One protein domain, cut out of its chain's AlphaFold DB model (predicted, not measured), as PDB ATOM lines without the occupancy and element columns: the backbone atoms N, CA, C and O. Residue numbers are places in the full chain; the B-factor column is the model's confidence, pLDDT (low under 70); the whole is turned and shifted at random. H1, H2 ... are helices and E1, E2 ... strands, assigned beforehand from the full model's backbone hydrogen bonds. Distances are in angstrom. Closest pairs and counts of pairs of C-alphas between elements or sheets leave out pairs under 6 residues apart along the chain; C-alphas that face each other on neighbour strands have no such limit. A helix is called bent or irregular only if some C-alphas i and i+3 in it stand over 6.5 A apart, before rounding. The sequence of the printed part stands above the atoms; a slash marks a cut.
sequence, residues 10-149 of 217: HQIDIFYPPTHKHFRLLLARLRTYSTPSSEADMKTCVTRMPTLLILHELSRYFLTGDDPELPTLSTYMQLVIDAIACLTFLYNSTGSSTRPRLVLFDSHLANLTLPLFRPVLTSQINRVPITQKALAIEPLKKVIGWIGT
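What this domain is: This is residues 10 to 149 of the 217 residues of an uncharacterized protein of Rhizoctonia solani 123E (UniProt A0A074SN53). A long helix, H3, lies with its residues 79 to 87 over one face of a narrow ribbon of two parallel strands, E1 and E2, and the shorter H1 packs alongside H3; this makes the core. The stretch after E2 runs on past one end of the core to H4 and folds back through H5, a loosely attached arm from which residues 117 to 124 stick out. The printed part has 140 residues with five named helices and two named strands, in the order H1, E1, H2, H3, E2, H4, H5; the sheet's order is E1, E2, parallel. The class is mostly helix, though only 65 residues are in named elements. It is only just loose, close to compact, with a radius of gyration of the C-alphas of 17.5 A, and elongated, spanning 53 by 32 by 26 A.

How they stand to each other: H1, residues 20 to 29, touches residues 79 to 86 alone of H3, residues 73 to 94; the closest C-alphas, of Leu 27 and Cys 86, are 5.9 A apart. They run the same way at a shallow tilt of 16 degrees. E1, residues 52 to 56, and E2, residues 101 to 105, are parallel neighbours at 16 degrees, with N 53 and O 101 at 2.9 A and N 105 and O 55 at 2.8 A, within hydrogen-bond range. H3's closest C-alphas to the strands are Leu 87 to Leu 53 of E1, 7.8 A, and Ile 84 to Leu 102 of E2, 7.4 A. H2, residues 60 to 63, is close to H1 but not clearly touching, the C-alphas of His 20 and Tyr 61 being 5.5 A apart; H2 and H3 are near each other. E1, H2, H3 and E2 form a strand-helix-strand unit, two parallel neighbour strands joined through helices, with a right-handed crossover. H5, residues 131 to 143, is close to H3 but not clearly touching; the closest C-alphas, of Leu 73 and Ala 136, are 7.6 A apart. H4, residues 122 to 127, is apart from H3 and H5. Every O i to N i+4 pair is within hydrogen-bond range in H1 and H3; H4 has 0 of 2 and H5 1 of 9, beside 1 of 3 and 7 of 10 O i to N i+3 pairs, while H2 is too short for an i+4 pair.

Where its parts are: H1 begins at C-alpha 20 (13.361, -5.630, 7.015) and is 14.1 A long. E1 measures 12.6 A, H2 5.0 A and E2 13.3 A. H3 runs 32.0 A, from C-alpha 73 (22.730, -12.445, 13.019) to C-alpha 94 (13.528, -16.277, -17.416). H4, 10.2 A, is irregular: C-alphas 123 and 126 are 7.3 A apart. H5, 21.3 A, ends at C-alpha 143 (29.815, -19.450, 3.558); it is neither bent nor irregular, but only just, with C-alphas 136 and 139 6.3 A apart.

The domain as a whole: The two C-alphas farthest apart, of Ser 97 and Ser 123, are 53.8 A apart. The printed part has no cut. The links H1 to E1 and E2 to H4 are long. The mean pLDDT of the printed part is 76.9; residues 34 to 42, 65 to 71 and 114 to 149 are under 70.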
ATOM      1  N   HIS A  10      19.579   4.016 -16.736       78.38
ATOM      2  CA  HIS A  10      18.196   3.532 -16.862       78.38
ATOM      3  C   HIS A  10      18.067   2.013 -16.613       78.38
ATOM      4  O   HIS A  10      16.968   1.500 -16.429       78.38
ATOM      5  N   GLN A  11      19.168   1.259 -16.618       81.56
ATOM      6  CA  GLN A  11      19.153  -0.189 -16.375       81.56
ATOM      7  C   GLN A  11      19.287  -0.546 -14.887       81.56
ATOM      8  O   GLN A  11      19.364  -1.727 -14.550       81.56
ATOM      9  N   ILE A  12      19.353   0.458 -14.008       88.31
ATOM     10  CA  ILE A  12      19.536   0.279 -12.570       88.31
ATOM     11  C   ILE A  12      18.205   0.524 -11.862       88.31
ATOM     12  O   ILE A  12      17.738   1.657 -11.761       88.31
ATOM     13  N   ASP A  13      17.637  -0.545 -11.310       90.12
ATOM     14  CA  ASP A  13      16.464  -0.475 -10.445       90.12
ATOM     15  C   ASP A  13      16.903  -0.404  -8.978       90.12
ATOM     16  O   ASP A  13      17.618  -1.282  -8.486       90.12
ATOM     17  N   ILE A  14      16.478   0.645  -8.267       92.19
ATOM     18  CA  ILE A  14      16.845   0.866  -6.863       92.19
ATOM     19  C   ILE A  14      15.602   0.807  -5.981       92.19
ATOM     20  O   ILE A  14      14.630   1.532  -6.192       92.19
ATOM     21  N   PHE A  15      15.667  -0.025  -4.943       92.75
ATOM     22  CA  PHE A  15      14.595  -0.193  -3.970       92.75
ATOM     23  C   PHE A  15      15.054   0.240  -2.576       92.75
ATOM     24  O   PHE A  15      16.111  -0.178  -2.107       92.75
ATOM     25  N   TYR A  16      14.217   1.021  -1.888       92.88
ATOM     26  CA  TYR A  16      14.471   1.514  -0.529       92.88
ATOM     27  C   TYR A  16      13.372   1.055   0.439       92.88
ATOM     28  O   TYR A  16      12.554   1.866   0.882       92.88
ATOM     29  N   PRO A  17      13.272  -0.250   0.748       92.12
ATOM     30  CA  PRO A  17      12.267  -0.705   1.692       92.12
ATOM     31  C   PRO A  17      12.575  -0.131   3.085       92.12
ATOM     32  O   PRO A  17      13.730  -0.166   3.507       92.12
ATOM     33  N   PRO A  18      11.570   0.388   3.813       91.19
ATOM     34  CA  PRO A  18      11.795   1.119   5.062       91.19
ATOM     35  C   PRO A  18      12.131   0.212   6.251       91.19
ATOM     36  O   PRO A  18      12.748   0.658   7.211       91.19
ATOM     37  N   THR A  19      11.733  -1.063   6.214       90.50
ATOM     38  CA  THR A  19      12.040  -2.041   7.272       90.50
ATOM     39  C   THR A  19      12.423  -3.389   6.670       90.50
ATOM     40  O   THR A  19      12.075  -3.679   5.522       90.50
ATOM     41  N   HIS A  20      13.051  -4.267   7.463       90.25
ATOM     42  CA  HIS A  20      13.361  -5.630   7.015       90.25
ATOM     43  C   HIS A  20      12.104  -6.397   6.565       90.25
ATOM     44  O   HIS A  20      12.166  -7.174   5.618       90.25
ATOM     45  N   LYS A  21      10.938  -6.162   7.188       91.06
ATOM     46  CA  LYS A  21       9.662  -6.792   6.792       91.06
ATOM     47  C   LYS A  21       9.246  -6.359   5.382       91.06
ATOM     48  O   LYS A  21       8.871  -7.202   4.571       91.06
ATOM     49  N   HIS A  22       9.380  -5.067   5.071       91.94
ATOM     50  CA  HIS A  22       9.124  -4.546   3.725       91.94
ATOM     51  C   HIS A  22      10.128  -5.087   2.708       91.94
ATOM     52  O   HIS A  22       9.741  -5.411   1.589       91.94
ATOM     53  N   PHE A  23      11.393  -5.240   3.101       93.44
ATOM     54  CA  PHE A  23      12.416  -5.841   2.249       93.44
ATOM     55  C   PHE A  23      12.071  -7.302   1.910       93.44
ATOM     56  O   PHE A  23      12.104  -7.688   0.745       93.44
ATOM     57  N   ARG A  24      11.637  -8.111   2.888       93.81
ATOM     58  CA  ARG A  24      11.176  -9.494   2.638       93.81
ATOM     59  C   ARG A  24       9.963  -9.541   1.722       93.81
ATOM     60  O   ARG A  24       9.914 -10.365   0.813       93.81
ATOM     61  N   LEU A  25       8.997  -8.650   1.944       94.00
ATOM     62  CA  LEU A  25       7.819  -8.548   1.089       94.00
ATOM     63  C   LEU A  25       8.209  -8.199  -0.351       94.00
ATOM     64  O   LEU A  25       7.706  -8.829  -1.280       94.00
ATOM     65  N   LEU A  26       9.128  -7.247  -0.531       93.56
ATOM     66  CA  LEU A  26       9.675  -6.881  -1.834       93.56
ATOM     67  C   LEU A  26      10.301  -8.097  -2.525       93.56
ATOM     68  O   LEU A  26       9.919  -8.408  -3.647       93.56
ATOM     69  N   LEU A  27      11.196  -8.824  -1.850       93.50
ATOM     70  CA  LEU A  27      11.820 -10.028  -2.408       93.50
ATOM     71  C   LEU A  27      10.792 -11.101  -2.791       93.50
ATOM     72  O   LEU A  27      10.898 -11.717  -3.850       93.50
ATOM     73  N   ALA A  28       9.768 -11.307  -1.960       92.00
ATOM     74  CA  ALA A  28       8.709 -12.278  -2.228       92.00
ATOM     75  C   ALA A  28       7.836 -11.887  -3.433       92.00
ATOM     76  O   ALA A  28       7.322 -12.765  -4.138       92.00
ATOM     77  N   ARG A  29       7.671 -10.582  -3.675       90.81
ATOM     78  CA  ARG A  29       6.847 -10.011  -4.751       90.81
ATOM     79  C   ARG A  29       7.625  -9.689  -6.023       90.81
ATOM     80  O   ARG A  29       6.985  -9.479  -7.046       90.81
ATOM     81  N   LEU A  30       8.957  -9.685  -5.991       89.69
ATOM     82  CA  LEU A  30       9.773  -9.345  -7.153       89.69
ATOM     83  C   LEU A  30       9.510 -10.329  -8.297       89.69
ATOM     84  O   LEU A  30       9.654 -11.544  -8.131       89.69
ATOM     85  N   ARG A  31       9.107  -9.819  -9.459       88.38
ATOM     86  CA  ARG A  31       8.844 -10.610 -10.674       88.38
ATOM     87  C   ARG A  31       9.438  -9.911 -11.888       88.38
ATOM     88  O   ARG A  31       9.636  -8.704 -11.865       88.38
ATOM     89  N   THR A  32       9.682 -10.650 -12.964       85.12
ATOM     90  CA  THR A  32      10.000 -10.059 -14.274       85.12
ATOM     91  C   THR A  32       8.741  -9.939 -15.126       85.12
ATOM     92  O   THR A  32       7.889 -10.820 -15.046       85.12
ATOM     93  N   TYR A  33       8.629  -8.940 -16.006       77.12
ATOM     94  CA  TYR A  33       7.454  -8.803 -16.896       77.12
ATOM     95  C   TYR A  33       7.194 -10.020 -17.802       77.12
ATOM     96  O   TYR A  33       6.077 -10.204 -18.278       77.12
ATOM     97  N   SER A  34       8.191 -10.882 -18.008       66.62
ATOM     98  CA  SER A  34       8.048 -12.133 -18.758       66.62
ATOM     99  C   SER A  34       7.165 -13.184 -18.071       66.62
ATOM    100  O   SER A  34       6.844 -14.188 -18.700       66.62
ATOM    101  N   THR A  35       6.775 -12.993 -16.803       62.62
ATOM    102  CA  THR A  35       5.851 -13.893 -16.099       62.62
ATOM    103  C   THR A  35       4.433 -13.311 -16.138       62.62
ATOM    104  O   THR A  35       4.141 -12.400 -15.359       62.62
ATOM    105  N   PRO A  36       3.541 -13.788 -17.027       54.88
ATOM    106  CA  PRO A  36       2.187 -13.265 -17.147       54.88
ATOM    107  C   PRO A  36       1.340 -13.738 -15.959       54.88
ATOM    108  O   PRO A  36       0.734 -14.805 -15.995       54.88
ATOM    109  N   SER A  37       1.290 -12.949 -14.887       61.12
ATOM    110  CA  SER A  37       0.285 -13.115 -13.832       61.12
ATOM    111  C   SER A  37      -0.611 -11.884 -13.786       61.12
ATOM    112  O   SER A  37      -0.110 -10.769 -13.659       61.12
ATOM    113  N   SER A  38      -1.926 -12.098 -13.846       58.88
ATOM    114  CA  SER A  38      -2.959 -11.048 -13.887       58.88
ATOM    115  C   SER A  38      -3.009 -10.139 -12.644       58.88
ATOM    116  O   SER A  38      -3.760  -9.170 -12.643       58.88
ATOM    117  N   GLU A  39      -2.230 -10.435 -11.599       63.12
ATOM    118  CA  GLU A  39      -2.198  -9.706 -10.318       63.12
ATOM    119  C   GLU A  39      -0.834  -9.060 -10.016       63.12
ATOM    120  O   GLU A  39      -0.554  -8.686  -8.877       63.12
ATOM    121  N   ALA A  40       0.065  -8.966 -10.999       61.75
ATOM    122  CA  ALA A  40       1.379  -8.385 -10.759       61.75
ATOM    123  C   ALA A  40       1.289  -6.858 -10.592       61.75
ATOM    124  O   ALA A  40       1.015  -6.132 -11.548       61.75
ATOM    125  N   ASP A  41       1.564  -6.366  -9.382       69.69
ATOM    126  CA  ASP A  41       1.781  -4.943  -9.139       69.69
ATOM    127  C   ASP A  41       2.968  -4.459  -9.983       69.69
ATOM    128  O   ASP A  41       4.111  -4.868  -9.760       69.69
ATOM    129  N   MET A  42       2.717  -3.531 -10.915       69.62
ATOM    130  CA  MET A  42       3.754  -2.975 -11.800       69.62
ATOM    131  C   MET A  42       4.943  -2.382 -11.029       69.62
ATOM    132  O   MET A  42       6.045  -2.328 -11.558       69.62
ATOM    133  N   LYS A  43       4.746  -1.966  -9.770       75.00
ATOM    134  CA  LYS A  43       5.798  -1.398  -8.907       75.00
ATOM    135  C   LYS A  43       6.808  -2.428  -8.393       75.00
ATOM    136  O   LYS A  43       7.879  -2.043  -7.938       75.00
ATOM    137  N   THR A  44       6.468  -3.714  -8.432       75.25
ATOM    138  CA  THR A  44       7.348  -4.822  -8.016       75.25
ATOM    139  C   THR A  44       7.829  -5.661  -9.200       75.25
ATOM    140  O   THR A  44       8.473  -6.697  -9.015       75.25
ATOM    141  N   CYS A  45       7.515  -5.222 -10.422       82.94
ATOM    142  CA  CYS A  45       7.955  -5.858 -11.650       82.94
ATOM    143  C   CYS A  45       9.234  -5.205 -12.167       82.94
ATOM    144  O   CYS A  45       9.271  -4.012 -12.446       82.94
ATOM    145  N   VAL A  46      10.266  -6.016 -12.350       85.00
ATOM    146  CA  VAL A  46      11.523  -5.622 -12.981       85.00
ATOM    147  C   VAL A  46      11.396  -5.871 -14.481       85.00
ATOM    148  O   VAL A  46      10.977  -6.954 -14.903       85.00
ATOM    149  N   THR A  47      11.740  -4.883 -15.312       83.19
ATOM    150  CA  THR A  47      11.605  -4.975 -16.781       83.19
ATOM    151  C   THR A  47      12.376  -6.155 -17.366       83.19
ATOM    152  O   THR A  47      11.931  -6.771 -18.334       83.19
ATOM    153  N   ARG A  48      13.524  -6.496 -16.772       84.00
ATOM    154  CA  ARG A  48      14.420  -7.561 -17.230       84.00
ATOM    155  C   ARG A  48      14.987  -8.345 -16.051       84.00
ATOM    156  O   ARG A  48      14.927  -7.901 -14.911       84.00
ATOM    157  N   MET A  49      15.551  -9.515 -16.336       87.31
ATOM    158  CA  MET A  49      16.317 -10.270 -15.344       87.31
ATOM    159  C   MET A  49      17.542  -9.448 -14.906       87.31
ATOM    160  O   MET A  49      18.342  -9.092 -15.776       87.31
ATOM    161  N   PRO A  50      17.730  -9.166 -13.604       89.31
ATOM    162  CA  PRO A  50      18.935  -8.490 -13.148       89.31
ATOM    163  C   PRO A  50      20.149  -9.404 -13.327       89.31
ATOM    164  O   PRO A  50      20.136 -10.565 -12.920       89.31
ATOM    165  N   THR A  51      21.226  -8.879 -13.908       89.56
ATOM    166  CA  THR A  51      22.528  -9.566 -13.972       89.56
ATOM    167  C   THR A  51      23.291  -9.465 -12.649       89.56
ATOM    168  O   THR A  51      24.140 -10.308 -12.353       89.56
ATOM    169  N   LEU A  52      22.965  -8.454 -11.841       89.69
ATOM    170  CA  LEU A  52      23.580  -8.152 -10.559       89.69
ATOM    171  C   LEU A  52      22.508  -7.674  -9.574       89.69
ATOM    172  O   LEU A  52      21.744  -6.763  -9.882       89.69
ATOM    173  N   LEU A  53      22.482  -8.269  -8.383       91.75
ATOM    174  CA  LEU A  53      21.725  -7.786  -7.234       91.75
ATOM    175  C   LEU A  53      22.712  -7.279  -6.182       91.75
ATOM    176  O   LEU A  53      23.631  -8.004  -5.799       91.75
ATOM    177  N   ILE A  54      22.517  -6.046  -5.718       93.19
ATOM    178  CA  ILE A  54      23.346  -5.427  -4.682       93.19
ATOM    179  C   ILE A  54      22.507  -5.276  -3.417       93.19
ATOM    180  O   ILE A  54      21.461  -4.631  -3.428       93.19
ATOM    181  N   LEU A  55      22.977  -5.872  -2.326       94.12
ATOM    182  CA  LEU A  55      22.430  -5.685  -0.988       94.12
ATOM    183  C   LEU A  55      23.335  -4.702  -0.254       94.12
ATOM    184  O   LEU A  55      24.517  -4.980  -0.077       94.12
ATOM    185  N   HIS A  56      22.791  -3.557   0.142       93.56
ATOM    186  CA  HIS A  56      23.565  -2.477   0.743       93.56
ATOM    187  C   HIS A  56      23.060  -2.181   2.157       93.56
ATOM    188  O   HIS A  56      21.895  -1.826   2.335       93.56
ATOM    189  N   GLU A  57      23.948  -2.306   3.141       92.12
ATOM    190  CA  GLU A  57      23.737  -1.958   4.549       92.12
ATOM    191  C   GLU A  57      22.508  -2.640   5.178       92.12
ATOM    192  O   GLU A  57      21.691  -2.004   5.849       92.12
ATOM    193  N   LEU A  58      22.357  -3.954   4.975       91.56
ATOM    194  CA  LEU A  58      21.232  -4.732   5.515       91.56
ATOM    195  C   LEU A  58      21.164  -4.695   7.047       91.56
ATOM    196  O   LEU A  58      20.075  -4.708   7.622       91.56
ATOM    197  N   SER A  59      22.315  -4.652   7.714       90.25
ATOM    198  CA  SER A  59      22.437  -4.559   9.167       90.25
ATOM    199  C   SER A  59      21.713  -3.337   9.735       90.25
ATOM    200  O   SER A  59      21.167  -3.421  10.838       90.25
ATOM    201  N   ARG A  60      21.595  -2.236   8.973       90.06
ATOM    202  CA  ARG A  60      20.863  -1.036   9.406       90.06
ATOM    203  C   ARG A  60      19.420  -1.329   9.779       90.06
ATOM    204  O   ARG A  60      18.954  -0.784  10.773       90.06
ATOM    205  N   TYR A  61      18.748  -2.250   9.086       88.81
ATOM    206  CA  TYR A  61      17.363  -2.617   9.404       88.81
ATOM    207  C   TYR A  61      17.148  -3.131  10.824       88.81
ATOM    208  O   TYR A  61      16.009  -3.163  11.293       88.81
ATOM    209  N   PHE A  62      18.219  -3.574  11.470       86.62
ATOM    210  CA  PHE A  62      18.182  -4.150  12.800       86.62
ATOM    211  C   PHE A  62      18.805  -3.215  13.848       86.62
ATOM    212  O   PHE A  62      18.560  -3.377  15.036       86.62
ATOM    213  N   LEU A  63      19.584  -2.214  13.428       83.44
ATOM    214  CA  LEU A  63      20.269  -1.290  14.334       83.44
ATOM    215  C   LEU A  63      19.474  -0.009  14.615       83.44
ATOM    216  O   LEU A  63      19.672   0.599  15.660       83.44
ATOM    217  N   THR A  64      18.592   0.413  13.704       75.88
ATOM    218  CA  THR A  64      17.848   1.686  13.811       75.88
ATOM    219  C   THR A  64      16.405   1.537  14.308       75.88
ATOM    220  O   THR A  64      15.608   2.450  14.114       75.88
ATOM    221  N   GLY A  65      16.028   0.397  14.893       64.00
ATOM    222  CA  GLY A  65      14.646   0.127  15.311       64.00
ATOM    223  C   GLY A  65      14.399   0.296  16.812       64.00
ATOM    224  O   GLY A  65      15.206  -0.151  17.618       64.00
ATOM    225  N   ASP A  66      13.227   0.835  17.165       57.12
ATOM    226  CA  ASP A  66      12.635   0.785  18.517       57.12
ATOM    227  C   ASP A  66      12.103  -0.620  18.887       57.12
ATOM    228  O   ASP A  66      11.488  -0.805  19.940       57.12
ATOM    229  N   ASP A  67      12.283  -1.613  18.006       63.97
ATOM    230  CA  ASP A  67      11.821  -2.979  18.241       63.97
ATOM    231  C   ASP A  67      12.635  -3.574  19.413       63.97
ATOM    232  O   ASP A  67      13.866  -3.623  19.347       63.97
ATOM    233  N   PRO A  68      11.985  -4.034  20.498       58.53
ATOM    234  CA  PRO A  68      12.672  -4.551  21.683       58.53
ATOM    235  C   PRO A  68      13.380  -5.892  21.429       58.53
ATOM    236  O   PRO A  68      14.105  -6.389  22.295       58.53
ATOM    237  N   GLU A  69      13.150  -6.506  20.265       66.88
ATOM    238  CA  GLU A  69      13.820  -7.730  19.850       66.88
ATOM    239  C   GLU A  69      15.244  -7.432  19.381       66.88
ATOM    240  O   GLU A  69      15.483  -6.632  18.477       66.88
ATOM    241  N   LEU A  70      16.213  -8.108  20.001       63.56
ATOM    242  CA  LEU A  70      17.618  -7.911  19.678       63.56
ATOM    243  C   LEU A  70      17.898  -8.232  18.202       63.56
ATOM    244  O   LEU A  70      17.475  -9.281  17.704       63.56
ATOM    245  N   PRO A  71      18.695  -7.398  17.520       66.25
ATOM    246  CA  PRO A  71      19.112  -7.643  16.152       66.25
ATOM    247  C   PRO A  71      20.006  -8.881  16.082       66.25
ATOM    248  O   PRO A  71      21.203  -8.812  16.384       66.25
ATOM    249  N   THR A  72      19.437 -10.030  15.711       78.19
ATOM    250  CA  THR A  72      20.202 -11.278  15.620       78.19
ATOM    251  C   THR A  72      20.825 -11.461  14.240       78.19
ATOM    252  O   THR A  72      20.199 -11.220  13.203       78.19
ATOM    253  N   LEU A  73      22.047 -11.989  14.227       82.88
ATOM    254  CA  LEU A  73      22.730 -12.445  13.019       82.88
ATOM    255  C   LEU A  73      21.878 -13.447  12.224       82.88
ATOM    256  O   LEU A  73      21.938 -13.468  10.999       82.88
ATOM    257  N   SER A  74      21.054 -14.258  12.893       84.31
ATOM    258  CA  SER A  74      20.135 -15.185  12.223       84.31
ATOM    259  C   SER A  74      19.109 -14.466  11.352       84.31
ATOM    260  O   SER A  74      18.904 -14.874  10.212       84.31
ATOM    261  N   THR A  75      18.497 -13.383  11.840       85.81
ATOM    262  CA  THR A  75      17.511 -12.625  11.053       85.81
ATOM    263  C   THR A  75      18.171 -11.944   9.857       85.81
ATOM    264  O   THR A  75      17.612 -11.940   8.760       85.81
ATOM    265  N   TYR A  76      19.390 -11.434  10.041       90.19
ATOM    266  CA  TYR A  76      20.215 -10.914   8.954       90.19
ATOM    267  C   TYR A  76      20.502 -11.982   7.889       90.19
ATOM    268  O   TYR A  76      20.227 -11.774   6.708       90.19
ATOM    269  N   MET A  77      20.991 -13.155   8.301       89.12
ATOM    270  CA  MET A  77      21.295 -14.255   7.381       89.12
ATOM    271  C   MET A  77      20.049 -14.737   6.646       89.12
ATOM    272  O   MET A  77      20.121 -15.056   5.462       89.12
ATOM    273  N   GLN A  78      18.898 -14.730   7.312       90.75
ATOM    274  CA  GLN A  78      17.638 -15.069   6.674       90.75
ATOM    275  C   GLN A  78      17.286 -14.095   5.539       90.75
ATOM    276  O   GLN A  78      16.844 -14.555   4.491       90.75
ATOM    277  N   LEU A  79      17.527 -12.784   5.684       92.06
ATOM    278  CA  LEU A  79      17.337 -11.833   4.576       92.06
ATOM    279  C   LEU A  79      18.251 -12.132   3.389       92.06
ATOM    280  O   LEU A  79      17.814 -12.058   2.241       92.06
ATOM    281  N   VAL A  80      19.511 -12.471   3.661       93.12
ATOM    282  CA  VAL A  80      20.477 -12.835   2.616       93.12
ATOM    283  C   VAL A  80      20.011 -14.097   1.883       93.12
ATOM    284  O   VAL A  80      20.018 -14.133   0.654       93.12
ATOM    285  N   ILE A  81      19.543 -15.109   2.618       92.75
ATOM    286  CA  ILE A  81      18.986 -16.341   2.045       92.75
ATOM    287  C   ILE A  81      17.745 -16.037   1.202       92.75
ATOM    288  O   ILE A  81      17.648 -16.519   0.075       92.75
ATOM    289  N   ASP A  82      16.828 -15.211   1.707       94.69
ATOM    290  CA  ASP A  82      15.621 -14.813   0.982       94.69
ATOM    291  C   ASP A  82      15.989 -14.088  -0.332       94.69
ATOM    292  O   ASP A  82      15.358 -14.319  -1.366       94.69
ATOM    293  N   ALA A  83      17.045 -13.263  -0.333       94.44
ATOM    294  CA  ALA A  83      17.545 -12.586  -1.531       94.44
ATOM    295  C   ALA A  83      18.146 -13.570  -2.549       94.44
ATOM    296  O   ALA A  83      17.851 -13.479  -3.741       94.44
ATOM    297  N   ILE A  84      18.938 -14.546  -2.091       93.12
ATOM    298  CA  ILE A  84      19.479 -15.620  -2.943       93.12
ATOM    299  C   ILE A  84      18.339 -16.448  -3.548       93.12
ATOM    300  O   ILE A  84      18.361 -16.759  -4.743       93.12
ATOM    301  N   ALA A  85      17.332 -16.794  -2.742       93.19
ATOM    302  CA  ALA A  85      16.167 -17.548  -3.183       93.19
ATOM    303  C   ALA A  85      15.363 -16.769  -4.233       93.19
ATOM    304  O   ALA A  85      15.023 -17.327  -5.276       93.19
ATOM    305  N   CYS A  86      15.131 -15.474  -4.005       93.19
ATOM    306  CA  CYS A  86      14.504 -14.571  -4.968       93.19
ATOM    307  C   CYS A  86      15.286 -14.532  -6.290       93.19
ATOM    308  O   CYS A  86      14.724 -14.770  -7.357       93.19
ATOM    309  N   LEU A  87      16.604 -14.328  -6.228       92.12
ATOM    310  CA  LEU A  87      17.461 -14.266  -7.411       92.12
ATOM    311  C   LEU A  87      17.452 -15.582  -8.206       92.12
ATOM    312  O   LEU A  87      17.384 -15.578  -9.435       92.12
ATOM    313  N   THR A  88      17.463 -16.711  -7.496       91.25
ATOM    314  CA  THR A  88      17.357 -18.054  -8.082       91.25
ATOM    315  C   THR A  88      15.995 -18.266  -8.743       91.25
ATOM    316  O   THR A  88      15.919 -18.789  -9.854       91.25
ATOM    317  N   PHE A  89      14.916 -17.824  -8.094       91.75
ATOM    318  CA  PHE A  89      13.565 -17.881  -8.644       91.75
ATOM    319  C   PHE A  89      13.451 -17.085  -9.954       91.75
ATOM    320  O   PHE A  89      12.928 -17.600 -10.945       91.75
ATOM    321  N   LEU A  90      13.983 -15.860  -9.992       89.19
ATOM    322  CA  LEU A  90      13.959 -15.012 -11.190       89.19
ATOM    323  C   LEU A  90      14.788 -15.614 -12.332       89.19
ATOM    324  O   LEU A  90      14.351 -15.617 -13.485       89.19
ATOM    325  N   TYR A  91      15.953 -16.183 -12.009       90.38
ATOM    326  CA  TYR A  91      16.809 -16.855 -12.986       90.38
ATOM    327  C   TYR A  91      16.089 -18.038 -13.642       90.38
ATOM    328  O   TYR A  91      16.001 -18.118 -14.868       90.38
ATOM    329  N   ASN A  92      15.486 -18.904 -12.827       88.75
ATOM    330  CA  ASN A  92      14.756 -20.073 -13.317       88.75
ATOM    331  C   ASN A  92      13.510 -19.693 -14.133       88.75
ATOM    332  O   ASN A  92      13.117 -20.433 -15.029       88.75
ATOM    333  N   SER A  93      12.904 -18.538 -13.849       85.56
ATOM    334  CA  SER A  93      11.694 -18.067 -14.537       85.56
ATOM    335  C   SER A  93      11.961 -17.463 -15.918       85.56
ATOM    336  O   SER A  93      11.040 -17.348 -16.721       85.56
ATOM    337  N   THR A  94      13.197 -17.045 -16.202       81.19
ATOM    338  CA  THR A  94      13.528 -16.277 -17.416       81.19
ATOM    339  C   THR A  94      14.297 -17.077 -18.462       81.19
ATOM    340  O   THR A  94      14.416 -16.615 -19.595       81.19
ATOM    341  N   GLY A  95      14.816 -18.262 -18.115       77.62
ATOM    342  CA  GLY A  95      15.597 -19.095 -19.038       77.62
ATOM    343  C   GLY A  95      16.878 -18.419 -19.546       77.62
ATOM    344  O   GLY A  95      17.399 -18.801 -20.592       77.62
ATOM    345  N   SER A  96      17.366 -17.393 -18.839       82.19
ATOM    346  CA  SER A  96      18.581 -16.659 -19.201       82.19
ATOM    347  C   SER A  96      19.797 -17.587 -19.206       82.19
ATOM    348  O   SER A  96      19.963 -18.413 -18.311       82.19
ATOM    349  N   SER A  97      20.693 -17.412 -20.179       81.25
ATOM    350  CA  SER A  97      21.981 -18.119 -20.226       81.25
ATOM    351  C   SER A  97      23.001 -17.576 -19.220       81.25
ATOM    352  O   SER A  97      23.994 -18.238 -18.924       81.25
ATOM    353  N   THR A  98      22.777 -16.368 -18.695       85.81
ATOM    354  CA  THR A  98      23.698 -15.701 -17.769       85.81
ATOM    355  C   THR A  98      23.202 -15.820 -16.336       85.81
ATOM    356  O   THR A  98      22.096 -15.392 -16.001       85.81
ATOM    357  N   ARG A  99      24.038 -16.413 -15.474       85.62
ATOM    358  CA  ARG A  99      23.739 -16.554 -14.049       85.62
ATOM    359  C   ARG A  99      23.896 -15.196 -13.353       85.62
ATOM    360  O   ARG A  99      24.965 -14.592 -13.468       85.62
ATOM    361  N   PRO A 100      22.884 -14.731 -12.609       89.50
ATOM    362  CA  PRO A 100      22.971 -13.469 -11.895       89.50
ATOM    363  C   PRO A 100      23.972 -13.547 -10.739       89.50
ATOM    364  O   PRO A 100      24.162 -14.604 -10.127       89.50
ATOM    365  N   ARG A 101      24.598 -12.414 -10.422       89.88
ATOM    366  CA  ARG A 101      25.530 -12.269  -9.298       89.88
ATOM    367  C   ARG A 101      24.853 -11.551  -8.137       89.88
ATOM    368  O   ARG A 101      24.041 -10.657  -8.351       89.88
ATOM    369  N   LEU A 102      25.209 -11.934  -6.918       89.69
ATOM    370  CA  LEU A 102      24.799 -11.249  -5.697       89.69
ATOM    371  C   LEU A 102      26.033 -10.614  -5.067       89.69
ATOM    372  O   LEU A 102      27.037 -11.299  -4.878       89.69
ATOM    373  N   VAL A 103      25.946  -9.333  -4.733       91.12
ATOM    374  CA  VAL A 103      26.985  -8.613  -3.997       91.12
ATOM    375  C   VAL A 103      26.365  -8.026  -2.739       91.12
ATOM    376  O   VAL A 103      25.260  -7.489  -2.774       91.12
ATOM    377  N   LEU A 104      27.072  -8.158  -1.622       90.38
ATOM    378  CA  LEU A 104      26.647  -7.685  -0.313       90.38
ATOM    379  C   LEU A 104      27.689  -6.697   0.212       90.38
ATOM    380  O   LEU A 104      28.847  -7.065   0.395       90.38
ATOM    381  N   PHE A 105      27.256  -5.471   0.480       91.81
ATOM    382  CA  PHE A 105      28.037  -4.436   1.142       91.81
ATOM    383  C   PHE A 105      27.393  -4.136   2.487       91.81
ATOM    384  O   PHE A 105      26.229  -3.745   2.532       91.81
ATOM    385  N   ASP A 106      28.123  -4.336   3.579       87.94
ATOM    386  CA  ASP A 106      27.602  -4.080   4.919       87.94
ATOM    387  C   ASP A 106      28.728  -3.703   5.884       87.94
ATOM    388  O   ASP A 106      29.606  -4.521   6.175       87.94
ATOM    389  N   SER A 107      28.714  -2.462   6.372       89.06
ATOM    390  CA  SER A 107      29.747  -1.947   7.275       89.06
ATOM    391  C   SER A 107      29.459  -2.217   8.755       89.06
ATOM    392  O   SER A 107      30.372  -2.163   9.582       89.06
ATOM    393  N   HIS A 108      28.213  -2.544   9.116       85.69
ATOM    394  CA  HIS A 108      27.803  -2.716  10.511       85.69
ATOM    395  C   HIS A 108      27.534  -4.170  10.912       85.69
ATOM    396  O   HIS A 108      27.013  -4.419  12.002       85.69
ATOM    397  N   LEU A 109      27.943  -5.146  10.100       83.38
ATOM    398  CA  LEU A 109      27.812  -6.572  10.411       83.38
ATOM    399  C   LEU A 109      28.379  -6.938  11.798       83.38
ATOM    400  O   LEU A 109      27.774  -7.716  12.534       83.38
ATOM    401  N   ALA A 110      29.506  -6.332  12.189       78.38
ATOM    402  CA  ALA A 110      30.144  -6.553  13.490       78.38
ATOM    403  C   ALA A 110      29.287  -6.091  14.687       78.38
ATOM    404  O   ALA A 110      29.546  -6.482  15.824       78.38
ATOM    405  N   ASN A 111      28.270  -5.260  14.453       80.25
ATOM    406  CA  ASN A 111      27.386  -4.754  15.497       80.25
ATOM    407  C   ASN A 111      26.195  -5.676  15.775       80.25
ATOM    408  O   ASN A 111      25.526  -5.484  16.793       80.25
ATOM    409  N   LEU A 112      25.945  -6.676  14.922       78.56
ATOM    410  CA  LEU A 112      24.863  -7.637  15.115       78.56
ATOM    411  C   LEU A 112      25.146  -8.569  16.295       78.56
ATOM    412  O   LEU A 112      26.282  -8.967  16.557       78.56
ATOM    413  N   THR A 113      24.087  -8.943  17.009       77.44
ATOM    414  CA  THR A 113      24.191  -9.890  18.121       77.44
ATOM    415  C   THR A 113      24.117 -11.324  17.610       77.44
ATOM    416  O   THR A 113      23.379 -11.636  16.673       77.44
ATOM    417  N   LEU A 114      24.883 -12.230  18.215       69.00
ATOM    418  CA  LEU A 114      24.726 -13.656  17.948       69.00
ATOM    419  C   LEU A 114      23.409 -14.153  18.561       69.00
ATOM    420  O   LEU A 114      23.060 -13.714  19.659       69.00
ATOM    421  N   PRO A 115      22.686 -15.076  17.901       61.91
ATOM    422  CA  PRO A 115      21.525 -15.707  18.511       61.91
ATOM    423  C   PRO A 115      21.949 -16.401  19.814       61.91
ATOM    424  O   PRO A 115      22.752 -17.336  19.817       61.91
ATOM    425  N   LEU A 116      21.438 -15.907  20.942       60.25
ATOM    426  CA  LEU A 116      21.695 -16.490  22.252       60.25
ATOM    427  C   LEU A 116      20.820 -17.740  22.400       60.25
ATOM    428  O   LEU A 116      19.620 -17.648  22.631       60.25
ATOM    429  N   PHE A 117      21.421 -18.930  22.313       53.25
ATOM    430  CA  PHE A 117      20.728 -20.214  22.529       53.25
ATOM    431  C   PHE A 117      20.363 -20.488  24.000       53.25
ATOM    432  O   PHE A 117      19.943 -21.591  24.349       53.25
ATOM    433  N   ARG A 118      20.544 -19.508  24.893       51.88
ATOM    434  CA  ARG A 118      20.153 -19.598  26.302       51.88
ATOM    435  C   ARG A 118      19.269 -18.405  26.653       51.88
ATOM    436  O   ARG A 118      19.594 -17.300  26.222       51.88
ATOM    437  N   PRO A 119      18.206 -18.594  27.455       45.81
ATOM    438  CA  PRO A 119      17.462 -17.482  28.024       45.81
ATOM    439  C   PRO A 119      18.398 -16.727  28.970       45.81
ATOM    440  O   PRO A 119      18.619 -17.119  30.114       45.81
ATOM    441  N   VAL A 120      19.026 -15.678  28.453       47.97
ATOM    442  CA  VAL A 120      19.804 -14.738  29.249       47.97
ATOM    443  C   VAL A 120      18.811 -13.711  29.773       47.97
ATOM    444  O   VAL A 120      18.066 -13.115  28.997       47.97
ATOM    445  N   LEU A 121      18.772 -13.522  31.093       55.44
ATOM    446  CA  LEU A 121      18.012 -12.432  31.702       55.44
ATOM    447  C   LEU A 121      18.438 -11.122  31.027       55.44
ATOM    448  O   LEU A 121      19.630 -10.822  30.952       55.44
ATOM    449  N   THR A 122      17.473 -10.345  30.535       53.97
ATOM    450  CA  THR A 122      17.686  -9.134  29.720       53.97
ATOM    451  C   THR A 122      18.645  -8.123  30.366       53.97
ATOM    452  O   THR A 122      19.332  -7.374  29.676       53.97
ATOM    453  N   SER A 123      18.781  -8.164  31.694       56.62
ATOM    454  CA  SER A 123      19.735  -7.378  32.483       56.62
ATOM    455  C   SER A 123      21.221  -7.666  32.202       56.62
ATOM    456  O   SER A 123      22.077  -6.904  32.649       56.62
ATOM    457  N   GLN A 124      21.558  -8.734  31.471       51.97
ATOM    458  CA  GLN A 124      22.943  -9.151  31.207       51.97
ATOM    459  C   GLN A 124      23.422  -8.901  29.765       51.97
ATOM    460  O   GLN A 124      24.619  -9.012  29.506       51.97
ATOM    461  N   ILE A 125      22.540  -8.521  28.833       53.59
ATOM    462  CA  ILE A 125      22.879  -8.375  27.401       53.59
ATOM    463  C   ILE A 125      23.913  -7.259  27.164       53.59
ATOM    464  O   ILE A 125      24.844  -7.430  26.381       53.59
ATOM    465  N   ASN A 126      23.836  -6.161  27.921       52.50
ATOM    466  CA  ASN A 126      24.800  -5.055  27.831       52.50
ATOM    467  C   ASN A 126      26.191  -5.389  28.404       52.50
ATOM    468  O   ASN A 126      27.080  -4.543  28.378       52.50
ATOM    469  N   ARG A 127      26.396  -6.600  28.944       53.06
ATOM    470  CA  ARG A 127      27.685  -7.045  29.502       53.06
ATOM    471  C   ARG A 127      28.438  -8.014  28.597       53.06
ATOM    472  O   ARG A 127      29.484  -8.510  29.009       53.06
ATOM    473  N   VAL A 128      27.930  -8.304  27.398       49.84
ATOM    474  CA  VAL A 128      28.625  -9.194  26.466       49.84
ATOM    475  C   VAL A 128      29.890  -8.491  25.945       49.84
ATOM    476  O   VAL A 128      29.778  -7.449  25.296       49.84
ATOM    477  N   PRO A 129      31.097  -9.019  26.224       52.25
ATOM    478  CA  PRO A 129      32.344  -8.394  25.798       52.25
ATOM    479  C   PRO A 129      32.441  -8.306  24.270       52.25
ATOM    480  O   PRO A 129      32.029  -9.225  23.559       52.25
ATOM    481  N   ILE A 130      33.061  -7.235  23.765       53.06
ATOM    482  CA  ILE A 130      33.307  -6.980  22.328       53.06
ATOM    483  C   ILE A 130      33.988  -8.179  21.637       53.06
ATOM    484  O   ILE A 130      33.750  -8.435  20.458       53.06
ATOM    485  N   THR A 131      34.759  -8.982  22.374       50.84
ATOM    486  CA  THR A 131      35.404 -10.205  21.878       50.84
ATOM    487  C   THR A 131      34.429 -11.261  21.349       50.84
ATOM    488  O   THR A 131      34.809 -12.031  20.471       50.84
ATOM    489  N   GLN A 132      33.164 -11.287  21.788       52.84
ATOM    490  CA  GLN A 132      32.162 -12.200  21.220       52.84
ATOM    491  C   GLN A 132      31.579 -11.712  19.884       52.84
ATOM    492  O   GLN A 132      31.107 -12.531  19.101       52.84
ATOM    493  N   LYS A 133      31.657 -10.410  19.571       52.19
ATOM    494  CA  LYS A 133      31.199  -9.862  18.282       52.19
ATOM    495  C   LYS A 133      32.116 -10.271  17.126       52.19
ATOM    496  O   LYS A 133      31.638 -10.583  16.041       52.19
ATOM    497  N   ALA A 134      33.423 -10.375  17.381       54.44
ATOM    498  CA  ALA A 134      34.390 -10.889  16.407       54.44
ATOM    499  C   ALA A 134      34.094 -12.345  15.985       54.44
ATOM    500  O   ALA A 134      34.345 -12.720  14.842       54.44
ATOM    501  N   LEU A 135      33.479 -13.147  16.866       59.84
ATOM    502  CA  LEU A 135      33.104 -14.536  16.569       59.84
ATOM    503  C   LEU A 135      31.965 -14.657  15.549       59.84
ATOM    504  O   LEU A 135      31.797 -15.726  14.975       59.84
ATOM    505  N   ALA A 136      31.183 -13.601  15.306       59.22
ATOM    506  CA  ALA A 136      30.088 -13.628  14.333       59.22
ATOM    507  C   ALA A 136      30.574 -13.627  12.879       59.22
ATOM    508  O   ALA A 136      29.915 -14.181  11.997       59.22
ATOM    509  N   ILE A 137      31.739 -13.031  12.636       63.66
ATOM    510  CA  ILE A 137      32.297 -12.869  11.294       63.66
ATOM    511  C   ILE A 137      32.895 -14.193  10.795       63.66
ATOM    512  O   ILE A 137      32.775 -14.526   9.616       63.66
ATOM    513  N   GLU A 138      33.496 -14.983  11.687       67.56
ATOM    514  CA  GLU A 138      34.203 -16.220  11.331       67.56
ATOM    515  C   GLU A 138      33.314 -17.297  10.672       67.56
ATOM    516  O   GLU A 138      33.700 -17.836   9.633       67.56
ATOM    517  N   PRO A 139      32.101 -17.606  11.170       65.81
ATOM    518  CA  PRO A 139      31.171 -18.488  10.468       65.81
ATOM    519  C   PRO A 139      30.760 -17.952   9.092       65.81
ATOM    520  O   PRO A 139      30.605 -18.731   8.154       65.81
ATOM    521  N   LEU A 140      30.613 -16.631   8.955       65.19
ATOM    522  CA  LEU A 140      30.172 -15.981   7.719       65.19
ATOM    523  C   LEU A 140      31.223 -16.103   6.607       65.19
ATOM    524  O   LEU A 140      30.883 -16.379   5.456       65.19
ATOM    525  N   LYS A 141      32.508 -15.982   6.967       67.69
ATOM    526  CA  LYS A 141      33.660 -16.203   6.072       67.69
ATOM    527  C   LYS A 141      33.702 -17.586   5.436       67.69
ATOM    528  O   LYS A 141      34.243 -17.727   4.349       67.69
ATOM    529  N   LYS A 142      33.123 -18.601   6.080       66.31
ATOM    530  CA  LYS A 142      33.083 -19.963   5.525       66.31
ATOM    531  C   LYS A 142      32.022 -20.141   4.440       66.31
ATOM    532  O   LYS A 142      32.125 -21.074   3.654       66.31
ATOM    533  N   VAL A 143      30.991 -19.295   4.432       59.69
ATOM    534  CA  VAL A 143      29.815 -19.450   3.558       59.69
ATOM    535  C   VAL A 143      29.833 -18.449   2.404       59.69
ATOM    536  O   VAL A 143      29.326 -18.745   1.325       59.69
ATOM    537  N   ILE A 144      30.413 -17.267   2.618       63.81
ATOM    538  CA  ILE A 144      30.411 -16.166   1.654       63.81
ATOM    539  C   ILE A 144      31.841 -15.923   1.174       63.81
ATOM    540  O   ILE A 144      32.746 -15.747   1.985       63.81
ATOM    541  N   GLY A 145      32.038 -15.888  -0.146       60.06
ATOM    542  CA  GLY A 145      33.275 -15.389  -0.741       60.06
ATOM    543  C   GLY A 145      33.364 -13.883  -0.515       60.06
ATOM    544  O   GLY A 145      32.530 -13.132  -1.017       60.06
ATOM    545  N   TRP A 146      34.338 -13.445   0.276       55.38
ATOM    546  CA  TRP A 146      34.543 -12.028   0.559       55.38
ATOM    547  C   TRP A 146      35.284 -11.389  -0.611       55.38
ATOM    548  O   TRP A 146      36.419 -11.747  -0.895       55.38
ATOM    549  N   ILE A 147      34.659 -10.433  -1.289       51.91
ATOM    550  CA  ILE A 147      35.318  -9.604  -2.299       51.91
ATOM    551  C   ILE A 147      35.285  -8.191  -1.734       51.91
ATOM    552  O   ILE A 147      34.220  -7.584  -1.656       51.91
ATOM    553  N   GLY A 148      36.426  -7.710  -1.248       43.97
ATOM    554  CA  GLY A 148      36.527  -6.408  -0.600       43.97
ATOM    555  C   GLY A 148      37.726  -5.636  -1.122       43.97
ATOM    556  O   GLY A 148      38.842  -6.148  -1.134       43.97
ATOM    557  N   THR A 149      37.491  -4.395  -1.527       36.75
ATOM    558  CA  THR A 149      38.533  -3.385  -1.711       36.75
ATOM    559  C   THR A 149      38.621  -2.584  -0.420       36.75
ATOM    560  O   THR A 149      37.639  -1.968  -0.005       36.75
TER     561      THR A 149